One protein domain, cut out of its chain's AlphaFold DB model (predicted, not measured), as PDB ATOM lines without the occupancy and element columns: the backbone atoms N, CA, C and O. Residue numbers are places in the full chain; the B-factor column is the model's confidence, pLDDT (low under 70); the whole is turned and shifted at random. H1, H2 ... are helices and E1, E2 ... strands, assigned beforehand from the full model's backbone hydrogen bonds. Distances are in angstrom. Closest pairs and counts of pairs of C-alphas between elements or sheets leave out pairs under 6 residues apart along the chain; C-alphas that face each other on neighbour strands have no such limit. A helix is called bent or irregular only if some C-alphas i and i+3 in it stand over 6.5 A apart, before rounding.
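What this domain is: This is residues 3 to 88 and 100 to 105 of the 118 residues of an uncharacterized protein of Cryobacterium sp. TMT1-66-1 (UniProt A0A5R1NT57). A four-stranded sheet has a helical hairpin, H1 and H2, crossing over one face, while H3 sits beyond one end of the sheet, far from H1. The long unnamed stretch of residues 44 to 57 returns from H3 to the sheet's edge strand E2. The printed part has 92 residues, with named elements in the order E1 H1 H2 H3 E2 E3 E4; the sheet, E1 E4 E3 E2, is antiparallel and the class is mixed. It is compact, with a radius of gyration of the C-alphas of 13.2 A, and elongated, spanning 41 by 25 by 23 A.

Where its parts are: E1, residues 3 to 5, begins at C-alpha (32.332, 47.194, 42.570). H1, residues 7 to 19, is 18.3 A long; H2, residues 21 to 31, 15.9 A; H3, residues 34 to 43, 15.2 A. H2 is only just irregular, C-alphas 27 and 30 being 6.8 A apart. E2 is residues 58 to 61, E3 67 to 72, and E4, 77 to 83, is 19.4 A long, ending at C-alpha (36.620, 35.457, 34.443).

How they stand to each other: E2, E3 and E4 form a meander, each strand the antiparallel neighbour of the one before: N 60 and O 69 are 2.9 A apart, N 79 and O 70 2.7 A. E1 pairs with E4, N 4 to O 78 at 2.8 A. H1 and H2 are on the same face, two layers with the sheet, at heights of 9.4 A and 9.0 A. They touch, through residues 12 to 16 alone of H1, closest at the C-alphas of Ile 16 and Ala 24, 6.1 A. H3 is not on the sheet and is apart from H1 and H2. O i to N i+4 pairs are within hydrogen-bond range in 8 of 9 for H1, 5 of 7 for H2 and 4 of 6 for H3.

The domain as a whole: Residues 89 to 99 are cut out, leaving 9.8 A between C-alphas 88 and 100. The link H3 to E2 is long. pLDDT is under 70 at residues 33 to 52, 84 to 88 and 100 to 105.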
ATOM      1  N   PHE A   3      33.685  46.654  42.731       85.69
ATOM      2  CA  PHE A   3      32.332  47.194  42.570       85.69
ATOM      3  C   PHE A   3      32.238  48.575  43.218       85.69
ATOM      4  O   PHE A   3      32.476  48.710  44.415       85.69
ATOM      5  N   LEU A   4      31.856  49.577  42.429       88.38
ATOM      6  CA  LEU A   4      31.699  50.969  42.841       88.38
ATOM      7  C   LEU A   4      30.252  51.418  42.627       88.38
ATOM      8  O   LEU A   4      29.614  51.044  41.637       88.38
ATOM      9  N   GLN A   5      29.746  52.271  43.519       86.50
ATOM     10  CA  GLN A   5      28.398  52.836  43.424       86.50
ATOM     11  C   GLN A   5      28.374  54.316  43.826       86.50
ATOM     12  O   GLN A   5      29.174  54.779  44.635       86.50
ATOM     13  N   GLY A   6      27.425  55.074  43.275       90.38
ATOM     14  CA  GLY A   6      27.207  56.470  43.642       90.38
ATOM     15  C   GLY A   6      28.385  57.350  43.235       90.38
ATOM     16  O   GLY A   6      28.806  57.315  42.084       90.38
ATOM     17  N   ALA A   7      28.913  58.143  44.168       94.25
ATOM     18  CA  ALA A   7      29.973  59.109  43.874       94.25
ATOM     19  C   ALA A   7      31.260  58.451  43.346       94.25
ATOM     20  O   ALA A   7      31.900  58.990  42.448       94.25
ATOM     21  N   GLU A   8      31.617  57.269  43.853       88.19
ATOM     22  CA  GLU A   8      32.794  56.529  43.384       88.19
ATOM     23  C   GLU A   8      32.598  56.014  41.956       88.19
ATOM     24  O   GLU A   8      33.501  56.099  41.123       88.19
ATOM     25  N   ALA A   9      31.386  55.543  41.642       93.62
ATOM     26  CA  ALA A   9      31.039  55.144  40.285       93.62
ATOM     27  C   ALA A   9      31.064  56.337  39.326       93.62
ATOM     28  O   ALA A   9      31.550  56.191  38.210       93.62
ATOM     29  N   ASP A  10      30.600  57.516  39.744       96.56
ATOM     30  CA  ASP A  10      30.583  58.703  38.883       96.56
ATOM     31  C   ASP A  10      31.981  59.112  38.412       96.56
ATOM     32  O   ASP A  10      32.132  59.555  37.275       96.56
ATOM     33  N   VAL A  11      33.007  58.946  39.256       96.12
ATOM     34  CA  VAL A  11      34.401  59.224  38.878       96.12
ATOM     35  C   VAL A  11      34.816  58.341  37.704       96.12
ATOM     36  O   VAL A  11      35.380  58.830  36.722       96.12
ATOM     37  N   VAL A  12      34.496  57.049  37.772       96.06
ATOM     38  CA  VAL A  12      34.839  56.095  36.716       96.06
ATOM     39  C   VAL A  12      33.939  56.261  35.492       96.06
ATOM     40  O   VAL A  12      34.429  56.198  34.371       96.06
ATOM     41  N   LEU A  13      32.652  56.565  35.661       96.81
ATOM     42  CA  LEU A  13      31.749  56.880  34.548       96.81
ATOM     43  C   LEU A  13      32.232  58.116  33.775       96.81
ATOM     44  O   LEU A  13      32.309  58.079  32.549       96.81
ATOM     45  N   ALA A  14      32.651  59.172  34.476       97.00
ATOM     46  CA  ALA A  14      33.238  60.354  33.851       97.00
ATOM     47  C   ALA A  14      34.573  60.043  33.150       97.00
ATOM     48  O   ALA A  14      34.890  60.647  32.124       97.00
ATOM     49  N   MET A  15      35.357  59.099  33.682       97.12
ATOM     50  CA  MET A  15      36.574  58.606  33.036       97.12
ATOM     51  C   MET A  15      36.259  57.847  31.743       97.12
ATOM     52  O   MET A  15      36.904  58.106  30.730       97.12
ATOM     53  N   ILE A  16      35.243  56.977  31.749       95.69
ATOM     54  CA  ILE A  16      34.770  56.258  30.556       95.69
ATOM     55  C   ILE A  16      34.305  57.255  29.490       95.69
ATOM     56  O   ILE A  16      34.690  57.128  28.330       95.69
ATOM     57  N   ASP A  17      33.528  58.266  29.878       95.50
ATOM     58  CA  ASP A  17      33.015  59.274  28.945       95.50
ATOM     59  C   ASP A  17      34.137  60.131  28.331       95.50
ATOM     60  O   ASP A  17      34.043  60.546  27.178       95.50
ATOM     61  N   ARG A  18      35.212  60.392  29.085       97.38
ATOM     62  CA  ARG A  18      36.337  61.230  28.642       97.38
ATOM     63  C   ARG A  18      37.398  60.465  27.851       97.38
ATOM     64  O   ARG A  18      37.932  61.002  26.884       97.38
ATOM     65  N   SER A  19      37.738  59.265  28.304       96.62
ATOM     66  CA  SER A  19      38.952  58.542  27.903       96.62
ATOM     67  C   SER A  19      38.676  57.119  27.411       96.62
ATOM     68  O   SER A  19      39.606  56.414  27.024       96.62
ATOM     69  N   GLY A  20      37.414  56.690  27.402       94.06
ATOM     70  CA  GLY A  20      37.008  55.356  26.978       94.06
ATOM     71  C   GLY A  20      37.191  54.281  28.052       94.06
ATOM     72  O   GLY A  20      37.716  54.510  29.142       94.06
ATOM     73  N   ALA A  21      36.729  53.073  27.727       91.88
ATOM     74  CA  ALA A  21      36.686  51.951  28.662       91.88
ATOM     75  C   ALA A  21      38.073  51.430  29.069       91.88
ATOM     76  O   ALA A  21      38.237  51.010  30.209       91.88
ATOM     77  N   SER A  22      39.077  51.497  28.185       92.25
ATOM     78  CA  SER A  22      40.447  51.054  28.498       92.25
ATOM     79  C   SER A  22      41.027  51.784  29.711       92.25
ATOM     80  O   SER A  22      41.571  51.144  30.601       92.25
ATOM     81  N   ALA A  23      40.798  53.098  29.826       93.94
ATOM     82  CA  ALA A  23      41.233  53.864  30.995       93.94
ATOM     83  C   ALA A  23      40.559  53.385  32.297       93.94
ATOM     84  O   ALA A  23      41.186  53.363  33.353       93.94
ATOM     85  N   ALA A  24      39.291  52.968  32.224       93.19
ATOM     86  CA  ALA A  24      38.585  52.409  33.373       93.19
ATOM     87  C   ALA A  24      39.119  51.023  33.765       93.19
ATOM     88  O   ALA A  24      39.220  50.740  34.957       93.19
ATOM     89  N   PHE A  25      39.500  50.181  32.796       91.38
ATOM     90  CA  PHE A  25      40.186  48.916  33.078       91.38
ATOM     91  C   PHE A  25      41.502  49.156  33.822       91.38
ATOM     92  O   PHE A  25      41.678  48.607  34.909       91.38
ATOM     93  N   ASP A  26      42.363  50.032  33.301       92.12
ATOM     94  CA  ASP A  26      43.660  50.351  33.913       92.12
ATOM     95  C   ASP A  26      43.507  50.903  35.338       92.12
ATOM     96  O   ASP A  26      44.305  50.603  36.226       92.12
ATOM     97  N   TYR A  27      42.459  51.697  35.579       92.12
ATOM     98  CA  TYR A  27      42.178  52.270  36.893       92.12
ATOM     99  C   TYR A  27      41.663  51.241  37.912       92.12
ATOM    100  O   TYR A  27      42.012  51.310  39.094       92.12
ATOM    101  N   LEU A  28      40.814  50.304  37.479       91.25
ATOM    102  CA  LEU A  28      40.125  49.359  38.362       91.25
ATOM    103  C   LEU A  28      40.909  48.069  38.608       91.25
ATOM    104  O   LEU A  28      40.790  47.491  39.684       91.25
ATOM    105  N   GLN A  29      41.712  47.609  37.648       89.81
ATOM    106  CA  GLN A  29      42.458  46.352  37.771       89.81
ATOM    107  C   GLN A  29      43.373  46.286  39.006       89.81
ATOM    108  O   GLN A  29      43.337  45.266  39.692       89.81
ATOM    109  N   PRO A  30      44.139  47.335  39.370       88.12
ATOM    110  CA  PRO A  30      44.965  47.309  40.580       88.12
ATOM    111  C   PRO A  30      44.160  47.224  41.884       88.12
ATOM    112  O   PRO A  30      44.719  46.900  42.928       88.12
ATOM    113  N   GLN A  31      42.863  47.545  41.838       85.31
ATOM    114  CA  GLN A  31      41.946  47.492  42.980       85.31
ATOM    115  C   GLN A  31      41.294  46.110  43.127       85.31
ATOM    116  O   GLN A  31      40.594  45.854  44.107       85.31
ATOM    117  N   ASP A  32      41.514  45.207  42.167       80.38
ATOM    118  CA  ASP A  32      41.145  43.811  42.310       80.38
ATOM    119  C   ASP A  32      42.039  43.147  43.375       80.38
ATOM    120  O   ASP A  32      43.187  42.792  43.117       80.38
ATOM    121  N   LEU A  33      41.489  42.948  44.578       67.12
ATOM    122  CA  LEU A  33      42.167  42.264  45.689       67.12
ATOM    123  C   LEU A  33      42.348  40.739  45.487       67.12
ATOM    124  O   LEU A  33      42.866  40.062  46.372       67.12
ATOM    125  N   GLY A  34      41.945  40.182  44.343       64.31
ATOM    126  CA  GLY A  34      42.184  38.793  43.954       64.31
ATOM    127  C   GLY A  34      41.398  37.739  44.750       64.31
ATOM    128  O   GLY A  34      40.258  37.962  45.169       64.31
ATOM    129  N   GLU A  35      42.036  36.574  44.926       52.69
ATOM    130  CA  GLU A  35      41.497  35.296  45.442       52.69
ATOM    131  C   GLU A  35      40.729  35.402  46.770       52.69
ATOM    132  O   GLU A  35      39.744  34.695  46.964       52.69
ATOM    133  N   ALA A  36      41.084  36.350  47.648       50.97
ATOM    134  CA  ALA A  36      40.408  36.550  48.936       50.97
ATOM    135  C   ALA A  36      38.904  36.879  48.804       50.97
ATOM    136  O   ALA A  36      38.146  36.726  49.759       50.97
ATOM    137  N   THR A  37      38.462  37.327  47.621       52.78
ATOM    138  CA  THR A  37      37.045  37.599  47.311       52.78
ATOM    139  C   THR A  37      36.403  36.477  46.477       52.78
ATOM    140  O   THR A  37      35.178  36.382  46.417       52.78
ATOM    141  N   THR A  38      37.215  35.619  45.847       53.00
ATOM    142  CA  THR A  38      36.784  34.516  44.973       53.00
ATOM    143  C   THR A  38      36.388  33.281  45.781       53.00
ATOM    144  O   THR A  38      35.308  32.745  45.540       53.00
ATOM    145  N   ASP A  39      37.167  32.903  46.799       49.22
ATOM    146  CA  ASP A  39      36.817  31.787  47.695       49.22
ATOM    147  C   ASP A  39      35.491  32.046  48.422       49.22
ATOM    148  O   ASP A  39      34.606  31.194  48.446       49.22
ATOM    149  N   ALA A  40      35.281  33.276  48.900       51.22
ATOM    150  CA  ALA A  40      34.019  33.674  49.521       51.22
ATOM    151  C   ALA A  40      32.828  33.644  48.539       51.22
ATOM    152  O   ALA A  40      31.700  33.367  48.947       51.22
ATOM    153  N   ALA A  41      33.039  33.926  47.248       51.66
ATOM    154  CA  ALA A  41      31.981  33.881  46.235       51.66
ATOM    155  C   ALA A  41      31.616  32.438  45.837       51.66
ATOM    156  O   ALA A  41      30.429  32.138  45.673       51.66
ATOM    157  N   LEU A  42      32.617  31.553  45.742       53.34
ATOM    158  CA  LEU A  42      32.441  30.116  45.513       53.34
ATOM    159  C   LEU A  42      31.730  29.446  46.697       53.34
ATOM    160  O   LEU A  42      30.774  28.702  46.491       53.34
ATOM    161  N   GLU A  43      32.117  29.781  47.930       51.34
ATOM    162  CA  GLU A  43      31.514  29.238  49.157       51.34
ATOM    163  C   GLU A  43      30.051  29.692  49.350       51.34
ATOM    164  O   GLU A  43      29.245  28.987  49.954       51.34
ATOM    165  N   ASN A  44      29.669  30.838  48.772       52.12
ATOM    166  CA  ASN A  44      28.305  31.379  48.827       52.12
ATOM    167  C   ASN A  44      27.456  31.115  47.561       52.12
ATOM    168  O   ASN A  44      26.309  31.565  47.503       52.12
ATOM    169  N   GLY A  45      27.979  30.398  46.557       46.06
ATOM    170  CA  GLY A  45      27.219  29.954  45.379       46.06
ATOM    171  C   GLY A  45      26.839  31.045  44.366       46.06
ATOM    172  O   GLY A  45      25.892  30.865  43.601       46.06
ATOM    173  N   TYR A  46      27.546  32.179  44.335       52.22
ATOM    174  CA  TYR A  46      27.267  33.279  43.399       52.22
ATOM    175  C   TYR A  46      28.089  33.134  42.116       52.22
ATOM    176  O   TYR A  46      29.065  33.846  41.889       52.22
ATOM    177  N   VAL A  47      27.673  32.180  41.287       56.38
ATOM    178  CA  VAL A  47      28.345  31.765  40.056       56.38
ATOM    179  C   VAL A  47      27.360  31.923  38.890       56.38
ATOM    180  O   VAL A  47      26.289  31.318  38.924       56.38
ATOM    181  N   TYR A  48      27.685  32.742  37.880       57.41
ATOM    182  CA  TYR A  48      26.805  32.980  36.722       57.41
ATOM    183  C   TYR A  48      27.432  32.474  35.420       57.41
ATOM    184  O   TYR A  48      28.596  32.745  35.150       57.41
ATOM    185  N   ASP A  49      26.647  31.798  34.582       57.28
ATOM    186  CA  ASP A  49      27.015  31.328  33.232       57.28
ATOM    187  C   ASP A  49      27.115  32.464  32.193       57.28
ATOM    188  O   ASP A  49      27.704  32.326  31.123       57.28
ATOM    189  N   ARG A  50      26.538  33.625  32.506       58.25
ATOM    190  CA  ARG A  50      26.653  34.865  31.736       58.25
ATOM    191  C   ARG A  50      26.643  36.051  32.688       58.25
ATOM    192  O   ARG A  50      25.932  36.023  33.686       58.25
ATOM    193  N   ILE A  51      27.364  37.118  32.346       62.28
ATOM    194  CA  ILE A  51      27.276  38.394  33.067       62.28
ATOM    195  C   ILE A  51      25.803  38.838  33.111       62.28
ATOM    196  O   ILE A  51      25.216  39.085  32.050       62.28
ATOM    197  N   PRO A  52      25.179  38.939  34.299       61.78
ATOM    198  CA  PRO A  52      23.825  39.454  34.395       61.78
ATOM    199  C   PRO A  52      23.844  40.943  34.040       61.78
ATOM    200  O   PRO A  52      24.443  41.753  34.745       61.78
ATOM    201  N   ALA A  53      23.193  41.291  32.931       70.69
ATOM    202  CA  ALA A  53      23.053  42.659  32.447       70.69
ATOM    203  C   ALA A  53      21.567  43.004  32.305       70.69
ATOM    204  O   ALA A  53      20.831  42.391  31.528       70.69
ATOM    205  N   GLY A  54      21.110  43.984  33.082       74.62
ATOM    206  CA  GLY A  54      19.806  44.610  32.923       74.62
ATOM    207  C   GLY A  54      19.748  45.518  31.690       74.62
ATOM    208  O   GLY A  54      20.756  45.845  31.070       74.62
ATOM    209  N   ARG A  55      18.548  46.000  31.340       82.38
ATOM    210  CA  ARG A  55      18.325  46.883  30.168       82.38
ATOM    211  C   ARG A  55      19.139  48.182  30.173       82.38
ATOM    212  O   ARG A  55      19.251  48.824  29.136       82.38
ATOM    213  N   THR A  56      19.609  48.607  31.336       84.88
ATOM    214  CA  THR A  56      20.364  49.847  31.547       84.88
ATOM    215  C   THR A  56      21.865  49.629  31.607       84.88
ATOM    216  O   THR A  56      22.602  50.582  31.871       84.88
ATOM    217  N   ASP A  57      22.292  48.381  31.463       88.06
ATOM    218  CA  ASP A  57      23.646  47.978  31.763       88.06
ATOM    219  C   ASP A  57      24.427  47.859  30.465       88.06
ATOM    220  O   ASP A  57      23.953  47.330  29.458       88.06
ATOM    221  N   HIS A  58      25.637  48.388  30.501       90.25
ATOM    222  CA  HIS A  58      26.612  48.264  29.442       90.25
ATOM    223  C   HIS A  58      27.665  47.272  29.899       90.25
ATOM    224  O   HIS A  58      28.239  47.441  30.973       90.25
ATOM    225  N   VAL A  59      27.915  46.261  29.072       90.56
ATOM    226  CA  VAL A  59      28.963  45.268  29.295       90.56
ATOM    227  C   VAL A  59      30.016  45.455  28.218       90.56
ATOM    228  O   VAL A  59      29.690  45.529  27.033       90.56
ATOM    229  N   ILE A  60      31.269  45.565  28.642       90.06
ATOM    230  CA  ILE A  60      32.430  45.638  27.764       90.06
ATOM    231  C   ILE A  60      33.376  44.520  28.173       90.06
ATOM    232  O   ILE A  60      33.885  44.506  29.292       90.06
ATOM    233  N   GLU A  61      33.612  43.599  27.253       86.62
ATOM    234  CA  GLU A  61      34.686  42.619  27.349       86.62
ATOM    235  C   GLU A  61      35.946  43.227  26.727       86.62
ATOM    236  O   GLU A  61      35.864  43.981  25.752       86.62
ATOM    237  N   HIS A  62      37.109  42.960  27.317       74.44
ATOM    238  CA  HIS A  62      38.383  43.435  26.788       74.44
ATOM    239  C   HIS A  62      39.150  42.259  26.186       74.44
ATOM    240  O   HIS A  62      39.521  41.328  26.902       74.44
ATOM    241  N   ASP A  63      39.413  42.309  24.881       74.25
ATOM    242  CA  ASP A  63      40.123  41.243  24.170       74.25
ATOM    243  C   ASP A  63      41.457  40.912  24.860       74.25
ATOM    244  O   ASP A  63      42.236  41.800  25.225       74.25
ATOM    245  N   GLY A  64      41.703  39.619  25.092       75.38
ATOM    246  CA  GLY A  64      42.913  39.123  25.760       75.38
ATOM    247  C   GLY A  64      43.006  39.411  27.265       75.38
ATOM    248  O   GLY A  64      44.025  39.090  27.874       75.38
ATOM    249  N   SER A  65      41.970  39.989  27.876       81.69
ATOM    250  CA  SER A  65      41.888  40.254  29.313       81.69
ATOM    251  C   SER A  65      40.892  39.296  29.970       81.69
ATOM    252  O   SER A  65      39.821  39.062  29.413       81.69
ATOM    253  N   PRO A  66      41.163  38.783  31.183       85.19
ATOM    254  CA  PRO A  66      40.191  37.993  31.931       85.19
ATOM    255  C   PRO A  66      39.121  38.883  32.578       85.19
ATOM    256  O   PRO A  66      38.498  38.459  33.539       85.19
ATOM    257  N   TYR A  67      38.941  40.130  32.142       87.12
ATOM    258  CA  TYR A  67      38.046  41.076  32.790       87.12
ATOM    259  C   TYR A  67      36.922  41.541  31.873       87.12
ATOM    260  O   TYR A  67      37.140  41.844  30.700       87.12
ATOM    261  N   ALA A  68      35.746  41.703  32.466       90.06
ATOM    262  CA  ALA A  68      34.635  42.433  31.886       90.06
ATOM    263  C   ALA A  68      34.261  43.621  32.772       90.06
ATOM    264  O   ALA A  68      34.244  43.531  34.003       90.06
ATOM    265  N   LEU A  69      33.956  44.740  32.126       91.31
ATOM    266  CA  LEU A  69      33.482  45.957  32.762       91.31
ATOM    267  C   LEU A  69      31.971  46.063  32.559       91.31
ATOM    268  O   LEU A  69      31.506  46.180  31.425       91.31
ATOM    269  N   THR A  70      31.218  46.078  33.654       92.62
ATOM    270  CA  THR A  70      29.767  46.294  33.641       92.62
ATOM    271  C   THR A  70      29.444  47.620  34.302       92.62
ATOM    272  O   THR A  70      29.902  47.882  35.411       92.62
ATOM    273  N   TYR A  71      28.641  48.468  33.667       93.31
ATOM    274  CA  TYR A  71      28.245  49.738  34.270       93.31
ATOM    275  C   TYR A  71      26.832  50.166  33.895       93.31
ATOM    276  O   TYR A  71      26.336  49.873  32.809       93.31
ATOM    277  N   SER A  72      26.207  50.941  34.779       92.06
ATOM    278  CA  SER A  72      24.943  51.620  34.509       92.06
ATOM    279  C   SER A  72      25.040  53.083  34.901       92.06
ATOM    280  O   SER A  72      25.263  53.413  36.066       92.06
ATOM    281  N   ARG A  73      24.796  53.977  33.936       92.19
ATOM    282  CA  ARG A  73      24.671  55.417  34.212       92.19
ATOM    283  C   ARG A  73      23.385  55.725  34.979       92.19
ATOM    284  O   ARG A  73      23.391  56.557  35.879       92.19
ATOM    285  N   THR A  74      22.300  55.014  34.668       92.12
ATOM    286  CA  THR A  74      20.994  55.179  35.324       92.12
ATOM    287  C   THR A  74      21.063  54.839  36.809       92.12
ATOM    288  O   THR A  74      20.542  55.581  37.638       92.12
ATOM    289  N   TYR A  75      21.727  53.733  37.152       89.50
ATOM    290  CA  TYR A  75      21.845  53.262  38.535       89.50
ATOM    291  C   TYR A  75      23.164  53.647  39.214       89.50
ATOM    292  O   TYR A  75      23.364  53.301  40.379       89.50
ATOM    293  N   ARG A  76      24.029  54.388  38.506       93.06
ATOM    294  CA  ARG A  76      25.317  54.917  38.979       93.06
ATOM    295  C   ARG A  76      26.163  53.839  39.647       93.06
ATOM    296  O   ARG A  76      26.497  53.945  40.826       93.06
ATOM    297  N   TYR A  77      26.467  52.787  38.897       92.31
ATOM    298  CA  TYR A  77      27.387  51.745  39.340       92.31
ATOM    299  C   TYR A  77      28.374  51.370  38.237       92.31
ATOM    300  O   TYR A  77      28.065  51.493  37.047       92.31
ATOM    301  N   VAL A  78      29.538  50.881  38.657       91.25
ATOM    302  CA  VAL A  78      30.570  50.282  37.805       91.25
ATOM    303  C   VAL A  78      31.103  49.034  38.503       91.25
ATOM    304  O   VAL A  78      31.349  49.052  39.705       91.25
ATOM    305  N   SER A  79      31.291  47.949  37.764       87.94
ATOM    306  CA  SER A  79      31.848  46.700  38.267       87.94
ATOM    307  C   SER A  79      32.896  46.151  37.315       87.94
ATOM    308  O   SER A  79      32.675  46.110  36.107       87.94
ATOM    309  N   LEU A  80      34.019  45.709  37.878       88.62
ATOM    310  CA  LEU A  80      35.036  44.929  37.190       88.62
ATOM    311  C   LEU A  80      34.911  43.467  37.632       88.62
ATOM    312  O   LEU A  80      35.194  43.130  38.789       88.62
ATOM    313  N   LEU A  81      34.481  42.618  36.703       84.00
ATOM    314  CA  LEU A  81      34.304  41.182  36.892       84.00
ATOM    315  C   LEU A  81      35.491  40.440  36.297       84.00
ATOM    316  O   LEU A  81      35.895  40.745  35.177       84.00
ATOM    317  N   ARG A  82      36.024  39.461  37.028       83.25
ATOM    318  CA  ARG A  82      37.102  38.591  36.554       83.25
ATOM    319  C   ARG A  82      36.521  37.245  36.128       83.25
ATOM    320  O   ARG A  82      35.779  36.623  36.885       83.25
ATOM    321  N   TRP A  83      36.857  36.805  34.924       75.31
ATOM    322  CA  TRP A  83      36.620  35.457  34.443       75.31
ATOM    323  C   TRP A  83      37.525  34.488  35.201       75.31
ATOM    324  O   TRP A  83      38.744  34.678  35.266       75.31
ATOM    325  N   HIS A  84      36.915  33.452  35.765       69.75
ATOM    326  CA  HIS A  84      37.616  32.341  36.386       69.75
ATOM    327  C   HIS A  84      37.187  31.071  35.652       69.75
ATOM    328  O   HIS A  84      36.019  30.686  35.757       69.75
ATOM    329  N   PRO A  85      38.082  30.408  34.898       59.88
ATOM    330  CA  PRO A  85      37.779  29.071  34.432       59.88
ATOM    331  C   PRO A  85      37.606  28.201  35.677       59.88
ATOM    332  O   PRO A  85      38.512  28.135  36.508       59.88
ATOM    333  N   LEU A  86      36.455  27.541  35.821       55.00
ATOM    334  CA  LEU A  86      36.389  26.414  36.740       55.00
ATOM    335  C   LEU A  86      37.427  25.418  36.231       55.00
ATOM    336  O   LEU A  86      37.284  24.882  35.127       55.00
ATOM    337  N   GLU A  87      38.480  25.194  37.009       44.97
ATOM    338  CA  GLU A  87      39.294  24.005  36.845       44.97
ATOM    339  C   GLU A  87      38.332  22.844  37.112       44.97
ATOM    340  O   GLU A  87      38.019  22.501  38.249       44.97
ATOM    341  N   SER A  88      37.719  22.323  36.045       40.81
ATOM    342  CA  SER A  88      37.011  21.057  36.126       40.81
ATOM    343  C   SER A  88      38.062  20.084  36.612       40.81
ATOM    344  O   SER A  88      39.037  19.867  35.890       40.81
ATOM    345  N   SER A 100      31.974  25.217  29.750       44.25
ATOM    346  CA  SER A 100      31.018  26.151  30.352       44.25
ATOM    347  C   SER A 100      31.734  27.370  30.941       44.25
ATOM    348  O   SER A 100      32.517  27.225  31.880       44.25
ATOM    349  N   ASP A 101      31.447  28.548  30.384       45.97
ATOM    350  CA  ASP A 101      32.030  29.851  30.726       45.97
ATOM    351  C   ASP A 101      31.304  30.490  31.917       45.97
ATOM    352  O   ASP A 101      30.075  30.533  31.931       45.97
ATOM    353  N   ILE A 102      32.033  30.968  32.930       53.69
ATOM    354  CA  ILE A 102      31.438  31.399  34.201       53.69
ATOM    355  C   ILE A 102      32.091  32.692  34.736       53.69
ATOM    356  O   ILE A 102      33.312  32.844  34.712       53.69
ATOM    357  N   TRP A 103      31.270  33.614  35.251       53.56
ATOM    358  CA  TRP A 103      31.638  34.932  35.790       53.56
ATOM    359  C   TRP A 103      31.306  35.053  37.290       53.56
ATOM    360  O   TRP A 103      30.255  34.581  37.732       53.56
ATOM    361  N   ALA A 104      32.152  35.746  38.065       47.19
ATOM    362  CA  ALA A 104      31.960  35.985  39.503       47.19
ATOM    363  C   ALA A 104      31.912  37.493  39.848       47.19
ATOM    364  O   ALA A 104      32.678  38.275  39.284       47.19
ATOM    365  N   ALA A 105      31.018  37.899  40.771       42.78
ATOM    366  CA  ALA A 105      30.818  39.285  41.236       42.78
ATOM    367  C   ALA A 105      30.572  39.366  42.767       42.78
ATOM    368  O   ALA A 105      29.819  38.539  43.288       42.78
TER     369      ALA A 105